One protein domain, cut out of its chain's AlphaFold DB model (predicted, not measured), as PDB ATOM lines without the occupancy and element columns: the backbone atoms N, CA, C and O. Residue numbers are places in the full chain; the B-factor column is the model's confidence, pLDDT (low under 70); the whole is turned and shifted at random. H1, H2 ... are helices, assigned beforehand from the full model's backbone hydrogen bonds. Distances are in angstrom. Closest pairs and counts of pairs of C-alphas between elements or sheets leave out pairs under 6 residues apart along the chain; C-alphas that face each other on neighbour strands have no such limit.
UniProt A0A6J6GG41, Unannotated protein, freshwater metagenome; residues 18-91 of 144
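What this domain is: This is residues 18 to 91 of the 144 residues of the protein "Unannotated protein" of freshwater metagenome (UniProt A0A6J6GG41). The chain goes round a loose, elongated ring: from residue 18 an unnamed stretch makes one long side, H1 turns the corner at the far end, H2, H3 and H4 come back along the other side, and H5 closes the near end. The helices meet in few places, and the last printed residue, Pro 91, comes back near the first printed one, Phe 18, their C-alphas 6.2 A apart. The printed part has 74 residues with five named helices, H1 to H5 in order, and no named strand; the class is all helix. It is loose, with a radius of gyration of the C-alphas of 14.6 A, and spans 43 by 26 by 18 A.

How they stand to each other: Pass residues 18 to 27 to reach H1, residues 28 to 32, which is close to but not clearly touching H2, residues 36 to 47; their closest C-alphas, of Ala 30 and Glu 36, are 4.6 A apart. Look next at H3, residues 50 to 60: H2 touches it only at the corner, with residues 45 to 47 alone, and the closest C-alphas, of Ile 46 and Gly 52, are 5.1 A apart. H2 and H3 run the same way at a steep tilt of 67 degrees, only just short of about perpendicular. H3 touches H4, residues 67 to 70, the closest C-alphas being those of Ala 53 and Gly 69, 5.6 A apart. H5, residues 76 to 88, touches no helix. Every O i to N i+4 pair is within hydrogen-bond range in H1, H2, H3 and H5; H4 is too short for such a pair.

Where its parts are: Find C-alpha 28 at (163.999, 101.272, 221.717), where H1 begins. H2 measures 15.4 A, H3 15.5 A and H5 18.5 A; H5 ends at C-alpha 88, (181.401, 129.661, 214.073).

The domain as a whole: The C-alphas of Lys 32 and Ala 76 are farthest apart, 43.9 A; those of Phe 18 and Pro 91 are 6.2 A apart. The printed part has no cut, no link between helices is long, and no printed residue is under 70 in pLDDT.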
ATOM      1  N   PHE A  18     174.739 127.192 213.137       90.88
ATOM      2  CA  PHE A  18     174.591 125.871 213.739       90.88
ATOM      3  C   PHE A  18     175.642 124.902 213.192       90.88
ATOM      4  O   PHE A  18     175.729 124.672 211.985       90.88
ATOM      5  N   GLY A  19     176.397 124.289 214.104       87.94
ATOM      6  CA  GLY A  19     177.220 123.126 213.803       87.94
ATOM      7  C   GLY A  19     176.358 121.874 213.855       87.94
ATOM      8  O   GLY A  19     176.147 121.307 214.924       87.94
ATOM      9  N   SER A  20     175.813 121.460 212.714       82.88
ATOM     10  CA  SER A  20     174.990 120.249 212.628       82.88
ATOM     11  C   SER A  20     175.852 118.995 212.521       82.88
ATOM     12  O   SER A  20     176.802 118.947 211.740       82.88
ATOM     13  N   VAL A  21     175.456 117.942 213.233       83.00
ATOM     14  CA  VAL A  21     175.983 116.587 213.048       83.00
ATOM     15  C   VAL A  21     174.868 115.673 212.559       83.00
ATOM     16  O   VAL A  21     173.729 115.768 213.008       83.00
ATOM     17  N   SER A  22     175.188 114.781 211.628       80.00
ATOM     18  CA  SER A  22     174.318 113.656 211.283       80.00
ATOM     19  C   SER A  22     174.862 112.409 211.958       80.00
ATOM     20  O   SER A  22     176.063 112.152 211.899       80.00
ATOM     21  N   GLY A  23     173.982 111.648 212.599       82.50
ATOM     22  CA  GLY A  23     174.334 110.415 213.285       82.50
ATOM     23  C   GLY A  23     173.303 109.330 213.021       82.50
ATOM     24  O   GLY A  23     172.132 109.618 212.778       82.50
ATOM     25  N   ALA A  24     173.750 108.081 213.077       86.94
ATOM     26  CA  ALA A  24     172.859 106.935 213.157       86.94
ATOM     27  C   ALA A  24     172.470 106.711 214.626       86.94
ATOM     28  O   ALA A  24     173.312 106.794 215.520       86.94
ATOM     29  N   LEU A  25     171.190 106.442 214.870       88.00
ATOM     30  CA  LEU A  25     170.621 106.261 216.204       88.00
ATOM     31  C   LEU A  25     169.910 104.910 216.268       88.00
ATOM     32  O   LEU A  25     169.291 104.478 215.295       88.00
ATOM     33  N   LEU A  26     169.976 104.258 217.429       89.56
ATOM     34  CA  LEU A  26     169.173 103.076 217.717       89.56
ATOM     35  C   LEU A  26     167.891 103.478 218.429       89.56
ATOM     36  O   LEU A  26     167.899 104.298 219.343       89.56
ATOM     37  N   THR A  27     166.790 102.863 218.023       86.12
ATOM     38  CA  THR A  27     165.495 103.050 218.667       86.12
ATOM     39  C   THR A  27     165.276 101.969 219.721       86.12
ATOM     40  O   THR A  27     165.801 100.856 219.628       86.12
ATOM     41  N   THR A  28     164.428 102.259 220.708       87.75
ATOM     42  CA  THR A  28     163.999 101.272 221.717       87.75
ATOM     43  C   THR A  28     163.230 100.092 221.111       87.75
ATOM     44  O   THR A  28     163.068  99.062 221.763       87.75
ATOM     45  N   TYR A  29     162.799 100.203 219.852       90.44
ATOM     46  CA  TYR A  29     162.221  99.107 219.080       90.44
ATOM     47  C   TYR A  29     163.191  97.923 218.963       90.44
ATOM     48  O   TYR A  29     162.806  96.790 219.226       90.44
ATOM     49  N   ALA A  30     164.469  98.163 218.646       89.69
ATOM     50  CA  ALA A  30     165.427  97.073 218.445       89.69
ATOM     51  C   ALA A  30     165.586  96.193 219.700       89.69
ATOM     52  O   ALA A  30     165.652  94.968 219.591       89.69
ATOM     53  N   ALA A  31     165.560  96.822 220.880       83.75
ATOM     54  CA  ALA A  31     165.577  96.145 222.177       83.75
ATOM     55  C   ALA A  31     164.302  95.320 222.427       83.75
ATOM     56  O   ALA A  31     164.372  94.185 222.887       83.75
ATOM     57  N   LYS A  32     163.125  95.855 222.075       92.50
ATOM     58  CA  LYS A  32     161.828  95.190 222.301       92.50
ATOM     59  C   LYS A  32     161.524  94.045 221.329       92.50
ATOM     60  O   LYS A  32     160.619  93.262 221.592       92.50
ATOM     61  N   HIS A  33     162.259  93.950 220.224       93.69
ATOM     62  CA  HIS A  33     161.974  93.009 219.137       93.69
ATOM     63  C   HIS A  33     163.109  92.006 218.874       93.69
ATOM     64  O   HIS A  33     163.149  91.388 217.815       93.69
ATOM     65  N   GLY A  34     164.040  91.832 219.820       90.19
ATOM     66  CA  GLY A  34     165.077  90.792 219.750       90.19
ATOM     67  C   GLY A  34     166.145  91.002 218.667       90.19
ATOM     68  O   GLY A  34     166.946  90.106 218.419       90.19
ATOM     69  N   VAL A  35     166.191  92.177 218.032       93.75
ATOM     70  CA  VAL A  35     167.147  92.514 216.955       93.75
ATOM     71  C   VAL A  35     168.263  93.457 217.417       93.75
ATOM     72  O   VAL A  35     169.058  93.939 216.612       93.75
ATOM     73  N   GLU A  36     168.344  93.725 218.720       92.56
ATOM     74  CA  GLU A  36     169.271  94.691 219.312       92.56
ATOM     75  C   GLU A  36     170.735  94.418 218.961       92.56
ATOM     76  O   GLU A  36     171.464  95.347 218.613       92.56
ATOM     77  N   ALA A  37     171.161  93.152 219.011       92.25
ATOM     78  CA  ALA A  37     172.537  92.773 218.704       92.25
ATOM     79  C   ALA A  37     172.910  93.150 217.261       92.25
ATOM     80  O   ALA A  37     173.894  93.857 217.046       92.25
ATOM     81  N   GLY A  38     172.082  92.764 216.285       92.00
ATOM     82  CA  GLY A  38     172.299  93.104 214.876       92.00
ATOM     83  C   GLY A  38     172.245  94.612 214.621       92.00
ATOM     84  O   GLY A  38     173.067  95.148 213.878       92.00
ATOM     85  N   ALA A  39     171.336  95.319 215.293       93.25
ATOM     86  CA  ALA A  39     171.223  96.766 215.177       93.25
ATOM     87  C   ALA A  39     172.469  97.487 215.736       93.25
ATOM     88  O   ALA A  39     172.995  98.397 215.096       93.25
ATOM     89  N   LYS A  40     173.010  97.039 216.879       92.56
ATOM     90  CA  LYS A  40     174.289  97.530 217.421       92.56
ATOM     91  C   LYS A  40     175.455  97.222 216.492       92.56
ATOM     92  O   LYS A  40     176.285  98.098 216.265       92.56
ATOM     93  N   THR A  41     175.507  96.022 215.913       91.81
ATOM     94  CA  THR A  41     176.525  95.677 214.912       91.81
ATOM     95  C   THR A  41     176.473  96.635 213.725       91.81
ATOM     96  O   THR A  41     177.509  97.173 213.345       91.81
ATOM     97  N   ALA A  42     175.291  96.914 213.174       88.75
ATOM     98  CA  ALA A  42     175.148  97.888 212.095       88.75
ATOM     99  C   ALA A  42     175.590  99.296 212.535       88.75
ATOM    100  O   ALA A  42     176.360  99.950 211.832       88.75
ATOM    101  N   LEU A  43     175.166  99.749 213.720       90.31
ATOM    102  CA  LEU A  43     175.540 101.064 214.235       90.31
ATOM    103  C   LEU A  43     177.061 101.216 214.372       90.31
ATOM    104  O   LEU A  43     177.621 102.168 213.843       90.31
ATOM    105  N   PHE A  44     177.734 100.294 215.058       88.00
ATOM    106  CA  PHE A  44     179.154 100.449 215.383       88.00
ATOM    107  C   PHE A  44     180.084 100.014 214.251       88.00
ATOM    108  O   PHE A  44     181.076 100.690 213.986       88.00
ATOM    109  N   ASN A  45     179.764  98.926 213.549       86.94
ATOM    110  CA  ASN A  45     180.678  98.347 212.563       86.94
ATOM    111  C   ASN A  45     180.448  98.895 211.151       86.94
ATOM    112  O   ASN A  45     181.350  98.809 210.316       86.94
ATOM    113  N   ILE A  46     179.282  99.489 210.881       83.50
ATOM    114  CA  ILE A  46     179.016 100.187 209.620       83.50
ATOM    115  C   ILE A  46     179.109 101.690 209.862       83.50
ATOM    116  O   ILE A  46     180.110 102.286 209.495       83.50
ATOM    117  N   PHE A  47     178.132 102.315 210.520       84.19
ATOM    118  CA  PHE A  47     178.085 103.783 210.602       84.19
ATOM    119  C   PHE A  47     179.196 104.392 211.469       84.19
ATOM    120  O   PHE A  47     179.766 105.421 211.112       84.19
ATOM    121  N   GLY A  48     179.513 103.755 212.593       83.50
ATOM    122  CA  GLY A  48     180.545 104.195 213.529       83.50
ATOM    123  C   GLY A  48     181.961 103.774 213.140       83.50
ATOM    124  O   GLY A  48     182.921 104.246 213.751       83.50
ATOM    125  N   SER A  49     182.121 102.907 212.136       84.31
ATOM    126  CA  SER A  49     183.438 102.406 211.765       84.31
ATOM    127  C   SER A  49     184.199 103.408 210.912       84.31
ATOM    128  O   SER A  49     183.644 104.242 210.192       84.31
ATOM    129  N   ARG A  50     185.526 103.288 210.950       82.56
ATOM    130  CA  ARG A  50     186.428 104.119 210.157       82.56
ATOM    131  C   ARG A  50     186.130 104.025 208.650       82.56
ATOM    132  O   ARG A  50     186.160 105.039 207.953       82.56
ATOM    133  N   SER A  51     185.829 102.828 208.144       83.12
ATOM    134  CA  SER A  51     185.500 102.602 206.731       83.12
ATOM    135  C   SER A  51     184.118 103.136 206.360       83.12
ATOM    136  O   SER A  51     183.982 103.745 205.298       83.12
ATOM    137  N   GLY A  52     183.111 102.978 207.223       84.38
ATOM    138  CA  GLY A  52     181.781 103.524 206.964       84.38
ATOM    139  C   GLY A  52     181.739 105.045 207.036       84.38
ATOM    140  O   GLY A  52     181.164 105.665 206.147       84.38
ATOM    141  N   ALA A  53     182.453 105.666 207.982       81.06
ATOM    142  CA  ALA A  53     182.631 107.119 208.011       81.06
ATOM    143  C   ALA A  53     183.276 107.640 206.711       81.06
ATOM    144  O   ALA A  53     182.829 108.648 206.161       81.06
ATOM    145  N   ARG A  54     184.280 106.923 206.174       81.56
ATOM    146  CA  ARG A  54     184.912 107.235 204.879       81.56
ATOM    147  C   ARG A  54     183.939 107.089 203.704       81.56
ATOM    148  O   ARG A  54     183.953 107.922 202.802       81.56
ATOM    149  N   ALA A  55     183.146 106.020 203.676       84.12
ATOM    150  CA  ALA A  55     182.183 105.781 202.604       84.12
ATOM    151  C   ALA A  55     181.074 106.843 202.623       84.12
ATOM    152  O   ALA A  55     180.784 107.452 201.598       84.12
ATOM    153  N   TYR A  56     180.536 107.131 203.808       83.00
ATOM    154  CA  TYR A  56     179.510 108.145 204.015       83.00
ATOM    155  C   TYR A  56     179.979 109.532 203.560       83.00
ATOM    156  O   TYR A  56     179.312 110.159 202.743       83.00
ATOM    157  N   GLN A  57     181.165 109.991 203.981       81.25
ATOM    158  CA  GLN A  57     181.672 111.306 203.556       81.25
ATOM    159  C   GLN A  57     181.945 111.394 202.046       81.25
ATOM    160  O   GLN A  57     181.896 112.486 201.485       81.25
ATOM    161  N   ALA A  58     182.284 110.275 201.396       81.94
ATOM    162  CA  ALA A  58     182.566 110.255 199.964       81.94
ATOM    163  C   ALA A  58     181.285 110.444 199.139       81.94
ATOM    164  O   ALA A  58     181.344 111.040 198.069       81.94
ATOM    165  N   ILE A  59     180.148 109.969 199.659       86.44
ATOM    166  CA  ILE A  59     178.826 110.107 199.039       86.44
ATOM    167  C   ILE A  59     178.210 111.464 199.390       86.44
ATOM    168  O   ILE A  59     177.807 112.212 198.507       86.44
ATOM    169  N   GLU A  60     178.176 111.807 200.677       84.94
ATOM    170  CA  GLU A  60     177.500 113.011 201.177       84.94
ATOM    171  C   GLU A  60     178.283 114.303 200.918       84.94
ATOM    172  O   GLU A  60     177.743 115.400 201.044       84.94
ATOM    173  N   GLY A  61     179.592 114.207 200.664       84.69
ATOM    174  CA  GLY A  61     180.474 115.371 200.534       84.69
ATOM    175  C   GLY A  61     180.629 116.190 201.826       84.69
ATOM    176  O   GLY A  61     181.237 117.261 201.815       84.69
ATOM    177  N   ARG A  62     180.108 115.698 202.957       83.44
ATOM    178  CA  ARG A  62     180.166 116.356 204.268       83.44
ATOM    179  C   ARG A  62     181.505 116.115 204.964       83.44
ATOM    180  O   ARG A  62     182.128 115.077 204.723       83.44
ATOM    181  N   PRO A  63     181.978 117.040 205.819       84.94
ATOM    182  CA  PRO A  63     183.131 116.770 206.664       84.94
ATOM    183  C   PRO A  63     182.861 115.591 207.615       84.94
ATOM    184  O   PRO A  63     181.744 115.463 208.122       84.94
ATOM    185  N   PRO A  64     183.860 114.740 207.887       80.62
ATOM    186  CA  PRO A  64     183.709 113.626 208.814       80.62
ATOM    187  C   PRO A  64     183.584 114.118 210.259       80.62
ATOM    188  O   PRO A  64     184.346 114.976 210.700       80.62
ATOM    189  N   ALA A  65     182.659 113.517 211.010       82.12
ATOM    190  CA  ALA A  65     182.487 113.796 212.437       82.12
ATOM    191  C   ALA A  65     183.570 113.136 213.314       82.12
ATOM    192  O   ALA A  65     183.889 113.639 214.389       82.12
ATOM    193  N   SER A  66     184.150 112.011 212.874       78.88
ATOM    194  CA  SER A  66     185.193 111.294 213.617       78.88
ATOM    195  C   SER A  66     186.600 111.743 213.216       78.88
ATOM    196  O   SER A  66     186.880 112.018 212.045       78.88
ATOM    197  N   ARG A  67     187.528 111.752 214.185       78.38
ATOM    198  CA  ARG A  67     188.954 112.044 213.939       78.38
ATOM    199  C   ARG A  67     189.565 111.087 212.915       78.38
ATOM    200  O   ARG A  67     190.325 111.518 212.053       78.38
ATOM    201  N   ASP A  68     189.193 109.814 212.979       74.12
ATOM    202  CA  ASP A  68     189.697 108.785 212.067       74.12
ATOM    203  C   ASP A  68     189.148 108.946 210.646       74.12
ATOM    204  O   ASP A  68     189.852 108.664 209.675       74.12
ATOM    205  N   GLY A  69     187.912 109.443 210.516       73.50
ATOM    206  CA  GLY A  69     187.324 109.845 209.240       73.50
ATOM    207  C   GLY A  69     188.069 111.029 208.619       73.50
ATOM    208  O   GLY A  69     188.367 111.018 207.425       73.50
ATOM    209  N   ALA A  70     188.461 112.010 209.442       73.38
ATOM    210  CA  ALA A  70     189.186 113.212 209.012       73.38
ATOM    211  C   ALA A  70     190.567 112.930 208.400       73.38
ATOM    212  O   ALA A  70     191.077 113.744 207.629       73.38
ATOM    213  N   GLN A  71     191.154 111.767 208.688       75.62
ATOM    214  CA  GLN A  71     192.426 111.341 208.101       75.62
ATOM    215  C   GLN A  71     192.295 110.873 206.641       75.62
ATOM    216  O   GLN A  71     193.305 110.753 205.946       75.62
ATOM    217  N   PHE A  72     191.084 110.613 206.136       72.62
ATOM    218  CA  PHE A  72     190.894 110.145 204.761       72.62
ATOM    219  C   PHE A  72     190.739 111.290 203.777       72.62
ATOM    220  O   PHE A  72     189.615 111.665 203.451       72.62
ATOM    221  N   ALA A  73     191.883 111.793 203.299       73.69
ATOM    222  CA  ALA A  73     192.030 112.669 202.132       73.69
ATOM    223  C   ALA A  73     190.800 113.560 201.839       73.69
ATOM    224  O   ALA A  73     190.239 113.477 200.743       73.69
ATOM    225  N   PRO A  74     190.347 114.391 202.801       79.31
ATOM    226  CA  PRO A  74     189.134 115.166 202.608       79.31
ATOM    227  C   PRO A  74     189.329 116.147 201.453       79.31
ATOM    228  O   PRO A  74     190.414 116.717 201.269       79.31
ATOM    229  N   THR A  75     188.265 116.361 200.688       85.75
ATOM    230  CA  THR A  75     188.244 117.347 199.608       85.75
ATOM    231  C   THR A  75     188.536 118.747 200.152       85.75
ATOM    232  O   THR A  75     188.369 119.036 201.341       85.75
ATOM    233  N   ALA A  76     188.948 119.664 199.274       86.88
ATOM    234  CA  ALA A  76     189.163 121.056 199.667       86.88
ATOM    235  C   ALA A  76     187.895 121.692 200.274       86.88
ATOM    236  O   ALA A  76     187.999 122.463 201.224       86.88
ATOM    237  N   ALA A  77     186.710 121.330 199.768       86.44
ATOM    238  CA  ALA A  77     185.434 121.791 200.307       86.44
ATOM    239  C   ALA A  77     185.202 121.268 201.733       86.44
ATOM    240  O   ALA A  77     184.933 122.061 202.630       86.44
ATOM    241  N   GLN A  78     185.395 119.969 201.979       87.25
ATOM    242  CA  GLN A  78     185.248 119.376 203.317       87.25
ATOM    243  C   GLN A  78     186.197 120.009 204.339       87.25
ATOM    244  O   GLN A  78     185.785 120.320 205.455       87.25
ATOM    245  N   LYS A  79     187.453 120.267 203.948       86.00
ATOM    246  CA  LYS A  79     188.416 120.991 204.794       86.00
ATOM    247  C   LYS A  79     187.950 122.417 205.093       86.00
ATOM    248  O   LYS A  79     188.042 122.862 206.233       86.00
ATOM    249  N   GLY A  80     187.438 123.122 204.083       88.19
ATOM    250  CA  GLY A  80     186.896 124.471 204.232       88.19
ATOM    251  C   GLY A  80     185.701 124.520 205.186       88.19
ATOM    252  O   GLY A  80     185.709 125.312 206.124       88.19
ATOM    253  N   PHE A  81     184.722 123.629 205.011       88.75
ATOM    254  CA  PHE A  81     183.558 123.533 205.894       88.75
ATOM    255  C   PHE A  81     183.951 123.179 207.329       88.75
ATOM    256  O   PHE A  81     183.482 123.836 208.251       88.75
ATOM    257  N   ALA A  82     184.845 122.204 207.529       87.12
ATOM    258  CA  ALA A  82     185.333 121.853 208.865       87.12
ATOM    259  C   ALA A  82     186.036 123.035 209.550       87.12
ATOM    260  O   ALA A  82     185.807 123.293 210.730       87.12
ATOM    261  N   LYS A  83     186.858 123.784 208.803       88.31
ATOM    262  CA  LYS A  83     187.535 124.980 209.314       88.31
ATOM    263  C   LYS A  83     186.536 126.057 209.734       88.31
ATOM    264  O   LYS A  83     186.673 126.600 210.823       88.31
ATOM    265  N   VAL A  84     185.552 126.366 208.888       90.75
ATOM    266  CA  VAL A  84     184.512 127.359 209.206       90.75
ATOM    267  C   VAL A  84     183.694 126.911 210.413       90.75
ATOM    268  O   VAL A  84     183.538 127.678 211.358       90.75
ATOM    269  N   ALA A  85     183.261 125.648 210.436       89.56
ATOM    270  CA  ALA A  85     182.512 125.081 211.548       89.56
ATOM    271  C   ALA A  85     183.283 125.191 212.875       89.56
ATOM    272  O   ALA A  85     182.687 125.564 213.880       89.56
ATOM    273  N   GLY A  86     184.599 124.957 212.884       87.88
ATOM    274  CA  GLY A  86     185.430 125.117 214.084       87.88
ATOM    275  C   GLY A  86     185.536 126.554 214.614       87.88
ATOM    276  O   GLY A  86     185.963 126.740 215.748       87.88
ATOM    277  N   ILE A  87     185.155 127.558 213.819       90.88
ATOM    278  CA  ILE A  87     185.185 128.979 214.199       90.88
ATOM    279  C   ILE A  87     183.796 129.461 214.634       90.88
ATOM    280  O   ILE A  87     183.692 130.230 215.584       90.88
ATOM    281  N   THR A  88     182.735 129.048 213.934       92.50
ATOM    282  CA  THR A  88     181.401 129.661 214.073       92.50
ATOM    283  C   THR A  88     180.324 128.760 214.663       92.50
ATOM    284  O   THR A  88     179.215 129.247 214.887       92.50
ATOM    285  N   SER A  89     180.593 127.468 214.881       92.12
ATOM    286  CA  SER A  89     179.541 126.514 215.249       92.12
ATOM    287  C   SER A  89     178.991 126.734 216.651       92.12
ATOM    288  O   SER A  89     179.725 126.716 217.635       92.12
ATOM    289  N   LEU A  90     177.666 126.802 216.732       90.88
ATOM    290  CA  LEU A  90     176.894 126.662 217.956       90.88
ATOM    291  C   LEU A  90     176.249 125.270 218.023       90.88
ATOM    292  O   LEU A  90     175.759 124.781 216.994       90.88
ATOM    293  N   PRO A  91     176.212 124.633 219.207       86.81
ATOM    294  CA  PRO A  91     175.510 123.371 219.392       86.81
ATOM    295  C   PRO A  91     173.995 123.564 219.274       86.81
ATOM    296  O   PRO A  91     173.436 124.574 219.704       86.81
TER     297      PRO A  91